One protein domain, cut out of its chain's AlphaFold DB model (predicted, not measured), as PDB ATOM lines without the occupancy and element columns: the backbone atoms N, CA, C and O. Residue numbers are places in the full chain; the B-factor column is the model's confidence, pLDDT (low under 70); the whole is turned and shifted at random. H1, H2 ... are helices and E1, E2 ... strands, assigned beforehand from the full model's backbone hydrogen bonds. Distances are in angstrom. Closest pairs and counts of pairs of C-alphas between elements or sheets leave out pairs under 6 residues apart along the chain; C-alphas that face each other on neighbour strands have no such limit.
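Overview. This is residues 734 to 871 of the 1100 residues of the protein "SpaA domain-containing protein" of Roseburia sp. CAG:197_41_10 (UniProt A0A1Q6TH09). A curled sheet of four strands, with the long strands E3 and E4 inside it, has H1 and H2 packed on one face; beyond one end of the sheet, H3 and the loops on either side of it make a loose head that adds to the length. The printed part has 138 residues, with the order E1, H1, E2, H2, E3, H3, E4 along it. The sheet runs E1, E4, E3, E2 and is mixed; the class is mixed, helices and strands, though under half of the residues are in named elements. The whole is loose and elongated, with a radius of gyration of the C-alphas of 17.7 A and spans of 57 by 32 by 28 A.

Arrangement. Start at E1, residues 734 to 739, an edge strand parallel to E4, residues 861 to 871, at 22 degrees; N 736 and O 868 are 3.0 A apart, within hydrogen-bond range. E4 is antiparallel to E3, residues 812 to 822, at 164 degrees, with N 814 and O 867 at 2.9 A. E3 is antiparallel to the other edge strand E2, residues 774 to 780, at 159 degrees, with N 777 and O 819 at 2.9 A. The sheet is strongly twisted. Look next at H1, residues 750 to 756: it is over E1 at a height over the sheet of 7.2 A and stands up from the sheet at 57 degrees. Its closest C-alphas to E4 are those of Ile 756 and Gly 865, 5.1 A apart. E1, H1 and E2 form a split strand-helix-strand unit, two strands running the same way with others between them, here E4 and E3; its crossover is right-handed. H2, residues 796 to 804, is on the same face, giving two layers, helices on one face of a sheet. It lies over E3 and E2 at a height over the sheet of 9.4 A, along the strands, at 5 degrees to E3 on the local plane. H1 and H2 are close but not clearly touching; their closest C-alphas, Gln 753 and Tyr 800, are 7.0 A apart. H3, residues 829 to 837, is not on the sheet. In H1, H2 and H3 every O i to N i+4 pair is within hydrogen-bond range.

Along the chain. Find C-alpha 734 at (133.618, 133.874, 100.665); E1 runs 16.8 A from there. H1 spans 10.0 A, E2 20.2 A and H2 12.3 A. E3 begins at C-alpha 812, (143.610, 129.225, 106.136), and runs 32.9 A. H3 spans 12.1 A, and E4 runs 32.5 A to C-alpha 871 at (139.049, 123.045, 108.766).

Size, cuts and confidence. The two C-alphas farthest apart, Leu 740 and Glu 829, are 57.0 A apart. The printed part has no cut. The links H1 to E2, E2 to H2 and H3 to E4 are long, with 17, 15 and 23 residues. Mean pLDDT of the printed part is 73.2; look for values under 70 at residues 789 to 795 and 824 to 860.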
ATOM      1  N   ALA A 734     134.224 135.197 100.688       90.94
ATOM      2  CA  ALA A 734     133.618 133.874 100.665       90.94
ATOM      3  C   ALA A 734     134.215 133.036 101.795       90.94
ATOM      4  O   ALA A 734     135.390 133.181 102.129       90.94
ATOM      5  N   GLU A 735     133.416 132.139 102.358       90.38
ATOM      6  CA  GLU A 735     133.866 131.211 103.391       90.38
ATOM      7  C   GLU A 735     133.399 129.801 103.023       90.38
ATOM      8  O   GLU A 735     132.307 129.614 102.473       90.38
ATOM      9  N   ASP A 736     134.246 128.811 103.285       87.31
ATOM     10  CA  ASP A 736     133.943 127.392 103.129       87.31
ATOM     11  C   ASP A 736     134.490 126.636 104.336       87.31
ATOM     12  O   ASP A 736     135.648 126.791 104.718       87.31
ATOM     13  N   THR A 737     133.678 125.751 104.903       86.31
ATOM     14  CA  THR A 737     134.185 124.698 105.785       86.31
ATOM     15  C   THR A 737     134.515 123.475 104.936       86.31
ATOM     16  O   THR A 737     133.647 123.006 104.192       86.31
ATOM     17  N   ILE A 738     135.733 122.946 105.041       85.75
ATOM     18  CA  ILE A 738     136.130 121.656 104.455       85.75
ATOM     19  C   ILE A 738     136.648 120.717 105.544       85.75
ATOM     20  O   ILE A 738     136.919 121.126 106.673       85.75
ATOM     21  N   PHE A 739     136.767 119.439 105.206       86.31
ATOM     22  CA  PHE A 739     137.214 118.427 106.147       86.31
ATOM     23  C   PHE A 739     138.741 118.256 106.123       86.31
ATOM     24  O   PHE A 739     139.377 118.441 105.085       86.31
ATOM     25  N   LEU A 740     139.341 117.902 107.264       87.50
ATOM     26  CA  LEU A 740     140.794 117.838 107.445       87.50
ATOM     27  C   LEU A 740     141.474 116.925 106.408       87.50
ATOM     28  O   LEU A 740     141.287 115.707 106.414       87.50
ATOM     29  N   GLY A 741     142.310 117.505 105.544       82.06
ATOM     30  CA  GLY A 741     143.012 116.778 104.482       82.06
ATOM     31  C   GLY A 741     142.199 116.540 103.202       82.06
ATOM     32  O   GLY A 741     142.531 115.617 102.460       82.06
ATOM     33  N   GLN A 742     141.154 117.335 102.947       84.62
ATOM     34  CA  GLN A 742     140.521 117.453 101.628       84.62
ATOM     35  C   GLN A 742     141.192 118.542 100.775       84.62
ATOM     36  O   GLN A 742     141.717 119.522 101.304       84.62
ATOM     37  N   ASP A 743     141.134 118.393  99.449       84.50
ATOM     38  CA  ASP A 743     141.724 119.345  98.502       84.50
ATOM     39  C   ASP A 743     140.691 120.330  97.931       84.50
ATOM     40  O   ASP A 743     139.566 119.955  97.580       84.50
ATOM     41  N   LEU A 744     141.076 121.602  97.799       88.62
ATOM     42  CA  LEU A 744     140.190 122.673  97.348       88.62
ATOM     43  C   LEU A 744     139.744 122.553  95.884       88.62
ATOM     44  O   LEU A 744     138.784 123.235  95.519       88.62
ATOM     45  N   ASN A 745     140.321 121.670  95.057       85.62
ATOM     46  CA  ASN A 745     139.845 121.449  93.681       85.62
ATOM     47  C   ASN A 745     138.357 121.039  93.589       85.62
ATOM     48  O   ASN A 745     137.699 121.346  92.593       85.62
ATOM     49  N   ARG A 746     137.817 120.407  94.643       76.75
ATOM     50  CA  ARG A 746     136.403 120.002  94.766       76.75
ATOM     51  C   ARG A 746     135.502 121.061  95.407       76.75
ATOM     52  O   ARG A 746     134.292 121.052  95.175       76.75
ATOM     53  N   TYR A 747     136.063 121.967  96.210       79.06
ATOM     54  CA  TYR A 747     135.283 122.853  97.085       79.06
ATOM     55  C   TYR A 747     135.352 124.327  96.683       79.06
ATOM     56  O   TYR A 747     134.326 125.003  96.751       79.06
ATOM     57  N   PHE A 748     136.487 124.809  96.173       87.25
ATOM     58  CA  PHE A 748     136.586 126.166  95.648       87.25
ATOM     59  C   PHE A 748     136.005 126.236  94.230       87.25
ATOM     60  O   PHE A 748     136.563 125.680  93.281       87.25
ATOM     61  N   THR A 749     134.852 126.897  94.095       85.75
ATOM     62  CA  THR A 749     134.074 126.988  92.849       85.75
ATOM     63  C   THR A 749     134.142 128.378  92.220       85.75
ATOM     64  O   THR A 749     134.509 129.364  92.860       85.75
ATOM     65  N   LYS A 750     133.721 128.483  90.953       82.88
ATOM     66  CA  LYS A 750     133.627 129.765  90.241       82.88
ATOM     67  C   LYS A 750     132.674 130.772  90.912       82.88
ATOM     68  O   LYS A 750     132.896 131.972  90.805       82.88
ATOM     69  N   ASP A 751     131.662 130.293  91.633       84.75
ATOM     70  CA  ASP A 751     130.760 131.117  92.450       84.75
ATOM     71  C   ASP A 751     131.486 131.714  93.672       84.75
ATOM     72  O   ASP A 751     131.467 132.929  93.863       84.75
ATOM     73  N   GLN A 752     132.227 130.895  94.432       86.75
ATOM     74  CA  GLN A 752     133.061 131.390  95.537       86.75
ATOM     75  C   GLN A 752     134.131 132.364  95.025       86.75
ATOM     76  O   GLN A 752     134.336 133.409  95.637       86.75
ATOM     77  N   GLN A 753     134.737 132.101  93.857       85.62
ATOM     78  CA  GLN A 753     135.587 133.086  93.186       85.62
ATOM     79  C   GLN A 753     134.839 134.407  92.951       85.62
ATOM     80  O   GLN A 753     135.295 135.451  93.412       85.62
ATOM     81  N   ASN A 754     133.714 134.380  92.233       86.12
ATOM     82  CA  ASN A 754     132.979 135.590  91.874       86.12
ATOM     83  C   ASN A 754     132.605 136.422  93.116       86.12
ATOM     84  O   ASN A 754     132.781 137.637  93.092       86.12
ATOM     85  N   LYS A 755     132.211 135.788  94.228       87.75
ATOM     86  CA  LYS A 755     131.954 136.469  95.512       87.75
ATOM     87  C   LYS A 755     133.170 137.226  96.054       87.75
ATOM     88  O   LYS A 755     133.038 138.397  96.394       87.75
ATOM     89  N   ILE A 756     134.353 136.605  96.097       86.31
ATOM     90  CA  ILE A 756     135.575 137.242  96.636       86.31
ATOM     91  C   ILE A 756     135.980 138.464  95.804       86.31
ATOM     92  O   ILE A 756     136.347 139.505  96.346       86.31
ATOM     93  N   PHE A 757     135.872 138.358  94.480       80.75
ATOM     94  CA  PHE A 757     136.187 139.448  93.553       80.75
ATOM     95  C   PHE A 757     135.033 140.453  93.364       80.75
ATOM     96  O   PHE A 757     135.167 141.360  92.549       80.75
ATOM     97  N   ALA A 758     133.917 140.297  94.089       85.00
ATOM     98  CA  ALA A 758     132.690 141.083  93.925       85.00
ATOM     99  C   ALA A 758     132.216 141.170  92.455       85.00
ATOM    100  O   ALA A 758     131.903 142.247  91.955       85.00
ATOM    101  N   LEU A 759     132.171 140.029  91.757       81.88
ATOM    102  CA  LEU A 759     131.770 139.899  90.352       81.88
ATOM    103  C   LEU A 759     130.395 139.238  90.194       81.88
ATOM    104  O   LEU A 759     130.021 138.339  90.947       81.88
ATOM    105  N   ASN A 760     129.661 139.649  89.162       83.31
ATOM    106  CA  ASN A 760     128.421 139.021  88.719       83.31
ATOM    107  C   ASN A 760     128.678 137.752  87.882       83.31
ATOM    108  O   ASN A 760     129.817 137.384  87.583       83.31
ATOM    109  N   GLU A 761     127.603 137.070  87.478       77.62
ATOM    110  CA  GLU A 761     127.660 135.840  86.670       77.62
ATOM    111  C   GLU A 761     128.419 136.016  85.341       77.62
ATOM    112  O   GLU A 761     129.016 135.065  84.837       77.62
ATOM    113  N   GLN A 762     128.438 137.232  84.785       76.62
ATOM    114  CA  GLN A 762     129.128 137.579  83.541       76.62
ATOM    115  C   GLN A 762     130.604 137.969  83.759       76.62
ATOM    116  O   GLN A 762     131.284 138.337  82.801       76.62
ATOM    117  N   GLY A 763     131.113 137.895  84.995       70.44
ATOM    118  CA  GLY A 763     132.503 138.209  85.337       70.44
ATOM    119  C   GLY A 763     132.838 139.704  85.351       70.44
ATOM    120  O   GLY A 763     134.015 140.054  85.311       70.44
ATOM    121  N   ARG A 764     131.828 140.583  85.395       75.44
ATOM    122  CA  ARG A 764     131.981 142.036  85.598       75.44
ATOM    123  C   ARG A 764     131.708 142.388  87.068       75.44
ATOM    124  O   ARG A 764     131.045 141.591  87.729       75.44
ATOM    125  N   PRO A 765     132.139 143.552  87.583       80.06
ATOM    126  CA  PRO A 765     131.771 144.014  88.923       80.06
ATOM    127  C   PRO A 765     130.262 143.921  89.212       80.06
ATOM    128  O   PRO A 765     129.421 144.224  88.362       80.06
ATOM    129  N   ALA A 766     129.922 143.422  90.401       81.81
ATOM    130  CA  ALA A 766     128.557 143.126  90.844       81.81
ATOM    131  C   ALA A 766     127.823 144.340  91.430       81.81
ATOM    132  O   ALA A 766     126.606 144.302  91.585       81.81
ATOM    133  N   ASP A 767     128.557 145.403  91.751       79.50
ATOM    134  CA  ASP A 767     128.031 146.669  92.269       79.50
ATOM    135  C   ASP A 767     127.325 147.526  91.204       79.50
ATOM    136  O   ASP A 767     126.639 148.488  91.544       79.50
ATOM    137  N   GLY A 768     127.468 147.176  89.921       78.44
ATOM    138  CA  GLY A 768     126.854 147.896  88.807       78.44
ATOM    139  C   GLY A 768     127.487 149.259  88.515       78.44
ATOM    140  O   GLY A 768     126.891 150.034  87.766       78.44
ATOM    141  N   ARG A 769     128.665 149.559  89.079       84.56
ATOM    142  CA  ARG A 769     129.407 150.786  88.762       84.56
ATOM    143  C   ARG A 769     129.978 150.739  87.346       84.56
ATOM    144  O   ARG A 769     130.239 149.663  86.805       84.56
ATOM    145  N   ASP A 770     130.187 151.908  86.748       82.00
ATOM    146  CA  ASP A 770     130.930 152.023  85.495       82.00
ATOM    147  C   ASP A 770     132.439 152.104  85.765       82.00
ATOM    148  O   ASP A 770     132.898 152.929  86.552       82.00
ATOM    149  N   TYR A 771     133.188 151.237  85.085       80.81
ATOM    150  CA  TYR A 771     134.647 151.095  85.143       80.81
ATOM    151  C   TYR A 771     135.315 151.529  83.820       80.81
ATOM    152  O   TYR A 771     136.460 151.174  83.533       80.81
ATOM    153  N   SER A 772     134.598 152.290  82.988       80.88
ATOM    154  CA  SER A 772     135.089 152.911  81.752       80.88
ATOM    155  C   SER A 772     136.435 153.625  81.922       80.88
ATOM    156  O   SER A 772     137.339 153.372  81.124       80.88
ATOM    157  N   ASP A 773     136.608 154.392  83.001       76.31
ATOM    158  CA  ASP A 773     137.764 155.277  83.234       76.31
ATOM    159  C   ASP A 773     138.933 154.646  84.034       76.31
ATOM    160  O   ASP A 773     139.988 155.272  84.183       76.31
ATOM    161  N   VAL A 774     138.804 153.399  84.518       77.56
ATOM    162  CA  VAL A 774     139.851 152.701  85.305       77.56
ATOM    163  C   VAL A 774     140.183 151.309  84.762       77.56
ATOM    164  O   VAL A 774     139.321 150.618  84.219       77.56
ATOM    165  N   ASP A 775     141.426 150.872  84.942       78.81
ATOM    166  CA  ASP A 775     141.865 149.489  84.760       78.81
ATOM    167  C   ASP A 775     141.887 148.747  86.102       78.81
ATOM    168  O   ASP A 775     142.297 149.297  87.128       78.81
ATOM    169  N   LEU A 776     141.454 147.484  86.088       80.56
ATOM    170  CA  LEU A 776     141.460 146.593  87.250       80.56
ATOM    171  C   LEU A 776     142.559 145.542  87.126       80.56
ATOM    172  O   LEU A 776     142.680 144.876  86.097       80.56
ATOM    173  N   SER A 777     143.300 145.327  88.209       80.62
ATOM    174  CA  SER A 777     144.245 144.218  88.338       80.62
ATOM    175  C   SER A 777     144.073 143.473  89.663       80.62
ATOM    176  O   SER A 777     143.476 143.976  90.619       80.62
ATOM    177  N   PHE A 778     144.554 142.231  89.685       82.12
ATOM    178  CA  PHE A 778     144.299 141.268  90.748       82.12
ATOM    179  C   PHE A 778     145.601 140.563  91.134       82.12
ATOM    180  O   PHE A 778     146.322 140.081  90.261       82.12
ATOM    181  N   SER A 779     145.869 140.462  92.435       84.25
ATOM    182  CA  SER A 779     147.078 139.824  92.967       84.25
ATOM    183  C   SER A 779     146.760 138.993  94.207       84.25
ATOM    184  O   SER A 779     146.012 139.423  95.083       84.25
ATOM    185  N   LEU A 780     147.353 137.803  94.311       86.19
ATOM    186  CA  LEU A 780     147.257 136.964  95.507       86.19
ATOM    187  C   LEU A 780     148.391 137.301  96.486       86.19
ATOM    188  O   LEU A 780     149.539 137.468  96.061       86.19
ATOM    189  N   LEU A 781     148.066 137.393  97.778       86.81
ATOM    190  CA  LEU A 781     149.023 137.738  98.829       86.81
ATOM    191  C   LEU A 781     149.532 136.509  99.600       86.81
ATOM    192  O   LEU A 781     148.854 135.481  99.667       86.81
ATOM    193  N   ASP A 782     150.714 136.640 100.205       83.50
ATOM    194  CA  ASP A 782     151.217 135.729 101.237       83.50
ATOM    195  C   ASP A 782     150.643 136.059 102.636       83.50
ATOM    196  O   ASP A 782     149.955 137.063 102.840       83.50
ATOM    197  N   GLU A 783     150.963 135.226 103.630       78.75
ATOM    198  CA  GLU A 783     150.554 135.386 105.041       78.75
ATOM    199  C   GLU A 783     151.039 136.693 105.702       78.75
ATOM    200  O   GLU A 783     150.591 137.045 106.792       78.75
ATOM    201  N   LYS A 784     151.973 137.412 105.068       80.81
ATOM    202  CA  LYS A 784     152.546 138.681 105.538       80.81
ATOM    203  C   LYS A 784     152.004 139.884 104.755       80.81
ATOM    204  O   LYS A 784     152.405 141.010 105.038       80.81
ATOM    205  N   GLY A 785     151.108 139.661 103.789       76.94
ATOM    206  CA  GLY A 785     150.517 140.693 102.936       76.94
ATOM    207  C   GLY A 785     151.343 141.077 101.703       76.94
ATOM    208  O   GLY A 785     150.958 142.010 101.000       76.94
ATOM    209  N   ASN A 786     152.447 140.385 101.403       82.50
ATOM    210  CA  ASN A 786     153.231 140.630 100.190       82.50
ATOM    211  C   ASN A 786     152.525 140.029  98.970       82.50
ATOM    212  O   ASN A 786     151.974 138.934  99.059       82.50
ATOM    213  N   VAL A 787     152.608 140.681  97.807       81.56
ATOM    214  CA  VAL A 787     152.251 140.035  96.532       81.56
ATOM    215  C   VAL A 787     153.216 138.874  96.281       81.56
ATOM    216  O   VAL A 787     154.421 139.010  96.486       81.56
ATOM    217  N   MET A 788     152.706 137.718  95.857       79.25
ATOM    218  CA  MET A 788     153.573 136.575  95.567       79.25
ATOM    219  C   MET A 788     154.238 136.706  94.188       79.25
ATOM    220  O   MET A 788     153.547 136.609  93.176       79.25
ATOM    221  N   ASN A 789     155.575 136.812  94.163       59.66
ATOM    222  CA  ASN A 789     156.489 137.050  93.016       59.66
ATOM    223  C   ASN A 789     156.409 136.087  91.795       59.66
ATOM    224  O   ASN A 789     157.334 136.016  90.988       59.66
ATOM    225  N   GLN A 790     155.353 135.288  91.663       55.06
ATOM    226  CA  GLN A 790     155.031 134.492  90.472       55.06
ATOM    227  C   GLN A 790     153.686 134.939  89.845       55.06
ATOM    228  O   GLN A 790     153.249 134.360  88.854       55.06
ATOM    229  N   TYR A 791     153.031 135.961  90.421       57.81
ATOM    230  CA  TYR A 791     151.640 136.337  90.149       57.81
ATOM    231  C   TYR A 791     151.407 137.859  90.020       57.81
ATOM    232  O   TYR A 791     150.307 138.335  90.307       57.81
ATOM    233  N   ASP A 792     152.399 138.636  89.580       51.81
ATOM    234  CA  ASP A 792     152.210 140.074  89.337       51.81
ATOM    235  C   ASP A 792     151.191 140.313  88.204       51.81
ATOM    236  O   ASP A 792     151.361 139.836  87.081       51.81
ATOM    237  N   HIS A 793     150.105 141.033  88.520       59.56
ATOM    238  CA  HIS A 793     148.979 141.360  87.628       59.56
ATOM    239  C   HIS A 793     148.335 140.158  86.901       59.56
ATOM    240  O   HIS A 793     147.991 140.235  85.718       59.56
ATOM    241  N   VAL A 794     148.135 139.031  87.591       62.38
ATOM    242  CA  VAL A 794     147.548 137.835  86.962       62.38
ATOM    243  C   VAL A 794     146.034 137.901  86.762       62.38
ATOM    244  O   VAL A 794     145.264 138.383  87.592       62.38
ATOM    245  N   GLY A 795     145.580 137.303  85.659       69.69
ATOM    246  CA  GLY A 795     144.161 137.087  85.401       69.69
ATOM    247  C   GLY A 795     143.511 136.131  86.411       69.69
ATOM    248  O   GLY A 795     144.131 135.182  86.897       69.69
ATOM    249  N   LEU A 796     142.215 136.343  86.656       77.88
ATOM    250  CA  LEU A 796     141.384 135.608  87.624       77.88
ATOM    251  C   LEU A 796     141.510 134.073  87.538       77.88
ATOM    252  O   LEU A 796     141.448 133.388  88.556       77.88
ATOM    253  N   ASP A 797     141.691 133.518  86.338       82.19
ATOM    254  CA  ASP A 797     141.857 132.077  86.095       82.19
ATOM    255  C   ASP A 797     143.132 131.484  86.736       82.19
ATOM    256  O   ASP A 797     143.115 130.344  87.203       82.19
ATOM    257  N   ALA A 798     144.217 132.260  86.848       82.69
ATOM    258  CA  ALA A 798     145.446 131.813  87.505       82.69
ATOM    259  C   ALA A 798     145.278 131.742  89.032       82.69
ATOM    260  O   ALA A 798     145.634 130.734  89.642       82.69
ATOM    261  N   ILE A 799     144.664 132.766  89.641       84.12
ATOM    262  CA  ILE A 799     144.348 132.773  91.082       84.12
ATOM    263  C   ILE A 799     143.363 131.640  91.413       84.12
ATOM    264  O   ILE A 799     143.525 130.954  92.421       84.12
ATOM    265  N   TYR A 800     142.390 131.386  90.528       86.19
ATOM    266  CA  TYR A 800     141.451 130.273  90.659       86.19
ATOM    267  C   TYR A 800     142.171 128.922  90.754       86.19
ATOM    268  O   TYR A 800     142.012 128.198  91.737       86.19
ATOM    269  N   LYS A 801     143.023 128.623  89.767       87.31
ATOM    270  CA  LYS A 801     143.806 127.380  89.700       87.31
ATOM    271  C   LYS A 801     144.800 127.251  90.850       87.31
ATOM    272  O   LYS A 801     144.990 126.147  91.349       87.31
ATOM    273  N   TYR A 802     145.395 128.359  91.301       87.50
ATOM    274  CA  TYR A 802     146.263 128.349  92.476       87.50
ATOM    275  C   TYR A 802     145.503 127.886  93.724       87.50
ATOM    276  O   TYR A 802     145.944 126.939  94.373       87.50
ATOM    277  N   ILE A 803     144.361 128.503  94.054       89.06
ATOM    278  CA  ILE A 803     143.601 128.156  95.269       89.06
ATOM    279  C   ILE A 803     143.051 126.728  95.168       89.06
ATOM    280  O   ILE A 803     143.147 125.975  96.132       89.06
ATOM    281  N   GLN A 804     142.579 126.314  93.986       89.75
ATOM    282  CA  GLN A 804     142.186 124.924  93.734       89.75
ATOM    283  C   GLN A 804     143.333 123.909  93.891       89.75
ATOM    284  O   GLN A 804     143.048 122.735  94.058       89.75
ATOM    285  N   SER A 805     144.609 124.311  93.847       88.38
ATOM    286  CA  SER A 805     145.759 123.392  93.981       88.38
ATOM    287  C   SER A 805     146.201 123.127  95.430       88.38
ATOM    288  O   SER A 805     147.304 122.617  95.656       88.38
ATOM    289  N   ARG A 806     145.408 123.555  96.425       89.19
ATOM    290  CA  ARG A 806     145.781 123.528  97.846       89.19
ATOM    291  C   ARG A 806     144.899 122.585  98.672       89.19
ATOM    292  O   ARG A 806     143.675 122.656  98.630       89.19
ATOM    293  N   SER A 807     145.563 121.806  99.523       87.31
ATOM    294  CA  SER A 807     144.984 121.006 100.608       87.31
ATOM    295  C   SER A 807     145.414 121.602 101.963       87.31
ATOM    296  O   SER A 807     146.453 121.198 102.489       87.31
ATOM    297  N   PRO A 808     144.712 122.615 102.507       88.75
ATOM    298  CA  PRO A 808     145.044 123.186 103.813       88.75
ATOM    299  C   PRO A 808     144.727 122.219 104.969       88.75
ATOM    300  O   PRO A 808     143.689 121.560 104.981       88.75
ATOM    301  N   GLU A 809     145.623 122.144 105.962       86.25
ATOM    302  CA  GLU A 809     145.452 121.294 107.159       86.25
ATOM    303  C   GLU A 809     145.008 122.067 108.412       86.25
ATOM    304  O   GLU A 809     144.569 121.469 109.391       86.25
ATOM    305  N   THR A 810     145.088 123.396 108.381       87.50
ATOM    306  CA  THR A 810     144.615 124.310 109.430       87.50
ATOM    307  C   THR A 810     143.736 125.390 108.811       87.50
ATOM    308  O   THR A 810     143.753 125.576 107.591       87.50
ATOM    309  N   GLU A 811     142.985 126.129 109.634       89.94
ATOM    310  CA  GLU A 811     142.239 127.296 109.151       89.94
ATOM    311  C   GLU A 811     143.163 128.231 108.357       89.94
ATOM    312  O   GLU A 811     144.251 128.581 108.815       89.94
ATOM    313  N   THR A 812     142.761 128.553 107.127       90.44
ATOM    314  CA  THR A 812     143.610 129.225 106.136       90.44
ATOM    315  C   THR A 812     142.825 130.343 105.463       90.44
ATOM    316  O   THR A 812     141.738 130.108 104.937       90.44
ATOM    317  N   VAL A 813     143.381 131.557 105.441       91.19
ATOM    318  CA  VAL A 813     142.777 132.717 104.769       91.19
ATOM    319  C   VAL A 813     143.589 133.064 103.527       91.19
ATOM    320  O   VAL A 813     144.733 133.500 103.634       91.19
ATOM    321  N   TYR A 814     142.989 132.933 102.345       89.94
ATOM    322  CA  TYR A 814     143.579 133.457 101.111       89.94
ATOM    323  C   TYR A 814     143.130 134.910 100.937       89.94
ATOM    324  O   TYR A 814     141.957 135.175 100.658       89.94
ATOM    325  N   GLN A 815     144.052 135.857 101.123       89.19
ATOM    326  CA  GLN A 815     143.795 137.281 100.916       89.19
ATOM    327  C   GLN A 815     144.194 137.698  99.499       89.19
ATOM    328  O   GLN A 815     145.300 137.419  99.033       89.19
ATOM    329  N   ILE A 816     143.283 138.380  98.811       86.19
ATOM    330  CA  ILE A 816     143.439 138.793  97.418       86.19
ATOM    331  C   ILE A 816     143.329 140.310  97.340       86.19
ATOM    332  O   ILE A 816     142.333 140.892  97.764       86.19
ATOM    333  N   LYS A 817     144.351 140.944  96.773       84.75
ATOM    334  CA  LYS A 817     144.391 142.372  96.466       84.75
ATOM    335  C   LYS A 817     143.679 142.625  95.134       84.75
ATOM    336  O   LYS A 817     144.007 142.003  94.123       84.75
ATOM    337  N   VAL A 818     142.712 143.537  95.152       83.19
ATOM    338  CA  VAL A 818     142.049 144.110  93.978       83.19
ATOM    339  C   VAL A 818     142.498 145.562  93.874       83.19
ATOM    340  O   VAL A 818     142.302 146.327  94.818       83.19
ATOM    341  N   SER A 819     143.094 145.931  92.744       80.31
ATOM    342  CA  SER A 819     143.694 147.249  92.521       80.31
ATOM    343  C   SER A 819     143.070 147.933  91.315       80.31
ATOM    344  O   SER A 819     143.054 147.351  90.230       80.31
ATOM    345  N   ALA A 820     142.603 149.169  91.492       78.69
ATOM    346  CA  ALA A 820     142.104 150.016  90.411       78.69
ATOM    347  C   ALA A 820     143.031 151.207  90.147       78.69
ATOM    348  O   ALA A 820     143.395 151.929  91.078       78.69
ATOM    349  N   THR A 821     143.346 151.438  88.874       74.94
ATOM    350  CA  THR A 821     144.222 152.522  88.404       74.94
ATOM    351  C   THR A 821     143.501 153.318  87.307       74.94
ATOM    352  O   THR A 821     142.964 152.696  86.395       74.94
ATOM    353  N   PRO A 822     143.456 154.663  87.341       72.25
ATOM    354  CA  PRO A 822     142.918 155.476  86.247       72.25
ATOM    355  C   PRO A 822     143.636 155.215  84.919       72.25
ATOM    356  O   PRO A 822     144.862 155.127  84.886       72.25
ATOM    357  N   LYS A 823     142.875 155.144  83.821       73.81
ATOM    358  CA  LYS A 823     143.410 154.948  82.460       73.81
ATOM    359  C   LYS A 823     144.125 156.179  81.913       73.81
ATOM    360  O   LYS A 823     145.081 156.056  81.153       73.81
ATOM    361  N   VAL A 824     143.655 157.367  82.291       66.00
ATOM    362  CA  VAL A 824     144.286 158.641  81.936       66.00
ATOM    363  C   VAL A 824     145.197 159.062  83.083       66.00
ATOM    364  O   VAL A 824     144.737 159.498  84.141       66.00
ATOM    365  N   ALA A 825     146.502 158.928  82.862       57.81
ATOM    366  CA  ALA A 825     147.503 159.566  83.698       57.81
ATOM    367  C   ALA A 825     147.651 161.032  83.273       57.81
ATOM    368  O   ALA A 825     147.891 161.311  82.098       57.81
ATOM    369  N   ASP A 826     147.530 161.949  84.229       56.34
ATOM    370  CA  ASP A 826     147.930 163.341  84.054       56.34
ATOM    371  C   ASP A 826     149.107 163.654  84.985       56.34
ATOM    372  O   ASP A 826     149.136 163.224  86.141       56.34
ATOM    373  N   ASN A 827     150.072 164.388  84.439       55.69
ATOM    374  CA  ASN A 827     151.302 164.822  85.093       55.69
ATOM    375  C   ASN A 827     151.330 166.342  85.323       55.69
ATOM    376  O   ASN A 827     152.357 166.851  85.776       55.69
ATOM    377  N   SER A 828     150.244 167.051  84.988       58.88
ATOM    378  CA  SER A 828     150.074 168.483  85.234       58.88
ATOM    379  C   SER A 828     150.311 168.845  86.703       58.88
ATOM    380  O   SER A 828     150.095 168.041  87.619       58.88
ATOM    381  N   GLU A 829     150.769 170.072  86.939       58.75
ATOM    382  CA  GLU A 829     151.055 170.539  88.295       58.75
ATOM    383  C   GLU A 829     149.745 170.720  89.086       58.75
ATOM    384  O   GLU A 829     149.710 170.553  90.301       58.75
ATOM    385  N   GLU A 830     148.628 170.939  88.394       53.25
ATOM    386  CA  GLU A 830     147.264 170.936  88.916       53.25
ATOM    387  C   GLU A 830     146.859 169.539  89.416       53.25
ATOM    388  O   GLU A 830     146.400 169.398  90.554       53.25
ATOM    389  N   ALA A 831     147.087 168.484  88.621       54.12
ATOM    390  CA  ALA A 831     146.809 167.103  89.023       54.12
ATOM    391  C   ALA A 831     147.708 166.644  90.188       54.12
ATOM    392  O   ALA A 831     147.241 165.943  91.097       54.12
ATOM    393  N   LYS A 832     148.975 167.081  90.204       58.72
ATOM    394  CA  LYS A 832     149.916 166.871  91.316       58.72
ATOM    395  C   LYS A 832     149.460 167.579  92.592       58.72
ATOM    396  O   LYS A 832     149.330 166.922  93.624       58.72
ATOM    397  N   ASN A 833     149.152 168.876  92.529       56.56
ATOM    398  CA  ASN A 833     148.675 169.658  93.675       56.56
ATOM    399  C   ASN A 833     147.346 169.127  94.226       56.56
ATOM    400  O   ASN A 833     147.180 169.020  95.445       56.56
ATOM    401  N   ALA A 834     146.425 168.708  93.352       51.91
ATOM    402  CA  ALA A 834     145.215 168.011  93.764       51.91
ATOM    403  C   ALA A 834     145.566 166.752  94.580       51.91
ATOM    404  O   ALA A 834     145.109 166.618  95.713       51.91
ATOM    405  N   ALA A 835     146.423 165.863  94.067       53.59
ATOM    406  CA  ALA A 835     146.816 164.637  94.770       53.59
ATOM    407  C   ALA A 835     147.610 164.876  96.070       53.59
ATOM    408  O   ALA A 835     147.456 164.119  97.029       53.59
ATOM    409  N   GLU A 836     148.424 165.931  96.133       53.00
ATOM    410  CA  GLU A 836     149.115 166.377  97.349       53.00
ATOM    411  C   GLU A 836     148.130 166.823  98.440       53.00
ATOM    412  O   GLU A 836     148.303 166.456  99.604       53.00
ATOM    413  N   SER A 837     147.071 167.552  98.062       48.94
ATOM    414  CA  SER A 837     146.027 168.031  98.983       48.94
ATOM    415  C   SER A 837     145.123 166.924  99.551       48.94
ATOM    416  O   SER A 837     144.388 167.160 100.507       48.94
ATOM    417  N   MET A 838     145.191 165.709  98.992       51.62
ATOM    418  CA  MET A 838     144.340 164.560  99.336       51.62
ATOM    419  C   MET A 838     145.038 163.514 100.227       51.62
ATOM    420  O   MET A 838     144.622 162.354 100.271       51.62
ATOM    421  N   LYS A 839     146.094 163.908 100.954       50.91
ATOM    422  CA  LYS A 839     146.671 163.099 102.040       50.91
ATOM    423  C   LYS A 839     145.686 163.046 103.213       50.91
ATOM    424  O   LYS A 839     145.433 164.060 103.863       50.91
ATOM    425  N   ASN A 840     145.163 161.859 103.508       47.00
ATOM    426  CA  ASN A 840     144.451 161.604 104.762       47.00
ATOM    427  C   ASN A 840     145.426 161.673 105.961       47.00
ATOM    428  O   ASN A 840     146.646 161.701 105.795       47.00
ATOM    429  N   ALA A 841     144.897 161.653 107.191       40.53
ATOM    430  CA  ALA A 841     145.696 161.691 108.426       40.53
ATOM    431  C   ALA A 841     146.619 160.464 108.640       40.53
ATOM    432  O   ALA A 841     147.458 160.473 109.535       40.53
ATOM    433  N   ASP A 842     146.472 159.424 107.818       41.16
ATOM    434  CA  ASP A 842     147.338 158.242 107.724       41.16
ATOM    435  C   ASP A 842     148.514 158.419 106.733       41.16
ATOM    436  O   ASP A 842     149.397 157.565 106.660       41.16
ATOM    437  N   GLY A 843     148.541 159.521 105.973       45.50
ATOM    438  CA  GLY A 843     149.533 159.811 104.934       45.50
ATOM    439  C   GLY A 843     149.300 159.099 103.594       45.50
ATOM    440  O   GLY A 843     150.115 159.257 102.681       45.50
ATOM    441  N   VAL A 844     148.219 158.331 103.438       44.59
ATOM    442  CA  VAL A 844     147.949 157.538 102.232       44.59
ATOM    443  C   VAL A 844     147.336 158.413 101.130       44.59
ATOM    444  O   VAL A 844     146.420 159.203 101.365       44.59
ATOM    445  N   ARG A 845     147.847 158.266  99.899       44.91
ATOM    446  CA  ARG A 845     147.316 158.912  98.686       44.91
ATOM    447  C   ARG A 845     146.309 157.986  98.001       44.91
ATOM    448  O   ARG A 845     146.642 156.854  97.666       44.91
ATOM    449  N   TYR A 846     145.103 158.490  97.749       50.12
ATOM    450  CA  TYR A 846     143.956 157.702  97.267       50.12
ATOM    451  C   TYR A 846     143.557 157.975  95.799       50.12
ATOM    452  O   TYR A 846     142.441 157.665  95.382       50.12
ATOM    453  N   THR A 847     144.481 158.533  95.016       42.81
ATOM    454  CA  THR A 847     144.409 158.697  93.553       42.81
ATOM    455  C   THR A 847     145.752 158.378  92.924       42.81
ATOM    456  O   THR A 847     146.794 158.648  93.531       42.81
ATOM    457  N   ALA A 848     145.752 157.942  91.666       43.34
ATOM    458  CA  ALA A 848     146.960 157.951  90.855       43.34
ATOM    459  C   ALA A 848     147.303 159.390  90.436       43.34
ATOM    460  O   ALA A 848     146.934 159.839  89.356       43.34
ATOM    461  N   SER A 849     148.039 160.102  91.289       40.31
ATOM    462  CA  SER A 849     149.112 160.948  90.766       40.31
ATOM    463  C   SER A 849     150.250 159.996  90.425       40.31
ATOM    464  O   SER A 849     150.605 159.143  91.244       40.31
ATOM    465  N   MET A 850     150.797 160.101  89.217       43.47
ATOM    466  CA  MET A 850     152.071 159.448  88.957       43.47
ATOM    467  C   MET A 850     153.142 160.189  89.751       43.47
ATOM    468  O   MET A 850     153.258 161.414  89.669       43.47
ATOM    469  N   LYS A 851     153.934 159.434  90.514       38.09
ATOM    470  CA  LYS A 851     155.283 159.876  90.866       38.09
ATOM    471  C   LYS A 851     156.061 160.070  89.554       38.09
ATOM    472  O   LYS A 851     155.757 159.400  88.567       38.09
ATOM    473  N   ASP A 852     156.987 161.025  89.516       37.53
ATOM    474  CA  ASP A 852     157.582 161.500  88.262       37.53
ATOM    475  C   ASP A 852     158.225 160.380  87.424       37.53
ATOM    476  O   ASP A 852     158.630 159.342  87.948       37.53
ATOM    477  N   ALA A 853     158.352 160.608  86.112       34.88
ATOM    478  CA  ALA A 853     158.686 159.609  85.085       34.88
ATOM    479  C   ALA A 853     160.112 158.992  85.148       34.88
ATOM    480  O   ALA A 853     160.631 158.516  84.139       34.88
ATOM    481  N   GLY A 854     160.743 158.989  86.324       39.81
ATOM    482  CA  GLY A 854     161.959 158.250  86.658       39.81
ATOM    483  C   GLY A 854     161.843 157.328  87.883       39.81
ATOM    484  O   GLY A 854     162.807 156.621  88.161       39.81
ATOM    485  N   ASP A 855     160.717 157.303  88.614       36.72
ATOM    486  CA  ASP A 855     160.561 156.482  89.828       36.72
ATOM    487  C   ASP A 855     159.154 155.853  89.919       36.72
ATOM    488  O   ASP A 855     158.137 156.542  89.944       36.72
ATOM    489  N   ALA A 856     159.080 154.520  89.902       35.41
ATOM    490  CA  ALA A 856     157.874 153.809  89.473       35.41
ATOM    491  C   ALA A 856     156.746 153.762  90.523       35.41
ATOM    492  O   ALA A 856     156.895 153.175  91.594       35.41
ATOM    493  N   GLY A 857     155.562 154.272  90.160       46.47
ATOM    494  CA  GLY A 857     154.326 154.021  90.906       46.47
ATOM    495  C   GLY A 857     153.170 154.954  90.550       46.47
ATOM    496  O   GLY A 857     153.100 156.077  91.048       46.47
ATOM    497  N   ALA A 858     152.213 154.463  89.761       49.00
ATOM    498  CA  ALA A 858     150.858 155.011  89.759       49.00
ATOM    499  C   ALA A 858     150.123 154.480  91.002       49.00
ATOM    500  O   ALA A 858     150.058 153.265  91.200       49.00
ATOM    501  N   THR A 859     149.589 155.358  91.854       53.28
ATOM    502  CA  THR A 859     148.899 154.934  93.085       53.28
ATOM    503  C   THR A 859     147.542 154.301  92.781       53.28
ATOM    504  O   THR A 859     146.563 155.002  92.515       53.28
ATOM    505  N   SER A 860     147.474 152.969  92.837       60.34
ATOM    506  CA  SER A 860     146.218 152.226  92.751       60.34
ATOM    507  C   SER A 860     145.381 152.383  94.019       60.34
ATOM    508  O   SER A 860     145.904 152.424  95.133       60.34
ATOM    509  N   MET A 861     144.058 152.414  93.860       71.88
ATOM    510  CA  MET A 861     143.141 152.163  94.970       71.88
ATOM    511  C   MET A 861     143.099 150.658  95.225       71.88
ATOM    512  O   MET A 861     142.727 149.904  94.326       71.88
ATOM    513  N   ASP A 862     143.452 150.237  96.437       78.56
ATOM    514  CA  ASP A 862     143.550 148.829  96.818       78.56
ATOM    515  C   ASP A 862     142.440 148.433  97.800       78.56
ATOM    516  O   ASP A 862     142.266 149.058  98.849       78.56
ATOM    517  N   VAL A 863     141.731 147.344  97.503       82.88
ATOM    518  CA  VAL A 863     140.793 146.684  98.429       82.88
ATOM    519  C   VAL A 863     141.059 145.180  98.478       82.88
ATOM    520  O   VAL A 863     141.587 144.597  97.530       82.88
ATOM    521  N   PHE A 864     140.716 144.536  99.595       86.94
ATOM    522  CA  PHE A 864     141.132 143.158  99.869       86.94
ATOM    523  C   PHE A 864     139.942 142.210  99.997       86.94
ATOM    524  O   PHE A 864     139.191 142.272 100.970       86.94
ATOM    525  N   GLY A 865     139.809 141.307  99.027       88.81
ATOM    526  CA  GLY A 865     138.904 140.166  99.117       88.81
ATOM    527  C   GLY A 865     139.507 139.058  99.978       88.81
ATOM    528  O   GLY A 865     140.732 138.925 100.069       88.81
ATOM    529  N   LYS A 866     138.655 138.251 100.617       91.69
ATOM    530  CA  LYS A 866     139.084 137.136 101.479       91.69
ATOM    531  C   LYS A 866     138.343 135.843 101.160       91.69
ATOM    532  O   LYS A 866     137.125 135.853 101.003       91.69
ATOM    533  N   TYR A 867     139.085 134.736 101.131       92.50
ATOM    534  CA  TYR A 867     138.538 133.383 101.175       92.50
ATOM    535  C   TYR A 867     138.964 132.695 102.472       92.50
ATOM    536  O   TYR A 867     140.140 132.349 102.615       92.50
ATOM    537  N   THR A 868     138.033 132.520 103.411       92.81
ATOM    538  CA  THR A 868     138.277 131.795 104.668       92.81
ATOM    539  C   THR A 868     137.984 130.311 104.460       92.81
ATOM    540  O   THR A 868     136.854 129.936 104.137       92.81
ATOM    541  N   VAL A 869     138.986 129.454 104.653       92.25
ATOM    542  CA  VAL A 869     138.826 127.997 104.637       92.25
ATOM    543  C   VAL A 869     138.937 127.479 106.064       92.25
ATOM    544  O   VAL A 869     140.035 127.356 106.606       92.25
ATOM    545  N   HIS A 870     137.790 127.176 106.668       90.50
ATOM    546  CA  HIS A 870     137.716 126.553 107.986       90.50
ATOM    547  C   HIS A 870     137.936 125.046 107.858       90.50
ATOM    548  O   HIS A 870     137.307 124.394 107.019       90.50
ATOM    549  N   ILE A 871     138.783 124.484 108.719       89.12
ATOM    550  CA  ILE A 871     139.049 123.045 108.766       89.12
ATOM    551  C   ILE A 871     138.332 122.434 109.964       89.12
ATOM    552  O   ILE A 871     138.453 122.927 111.082       89.12
TER     553      ILE A 871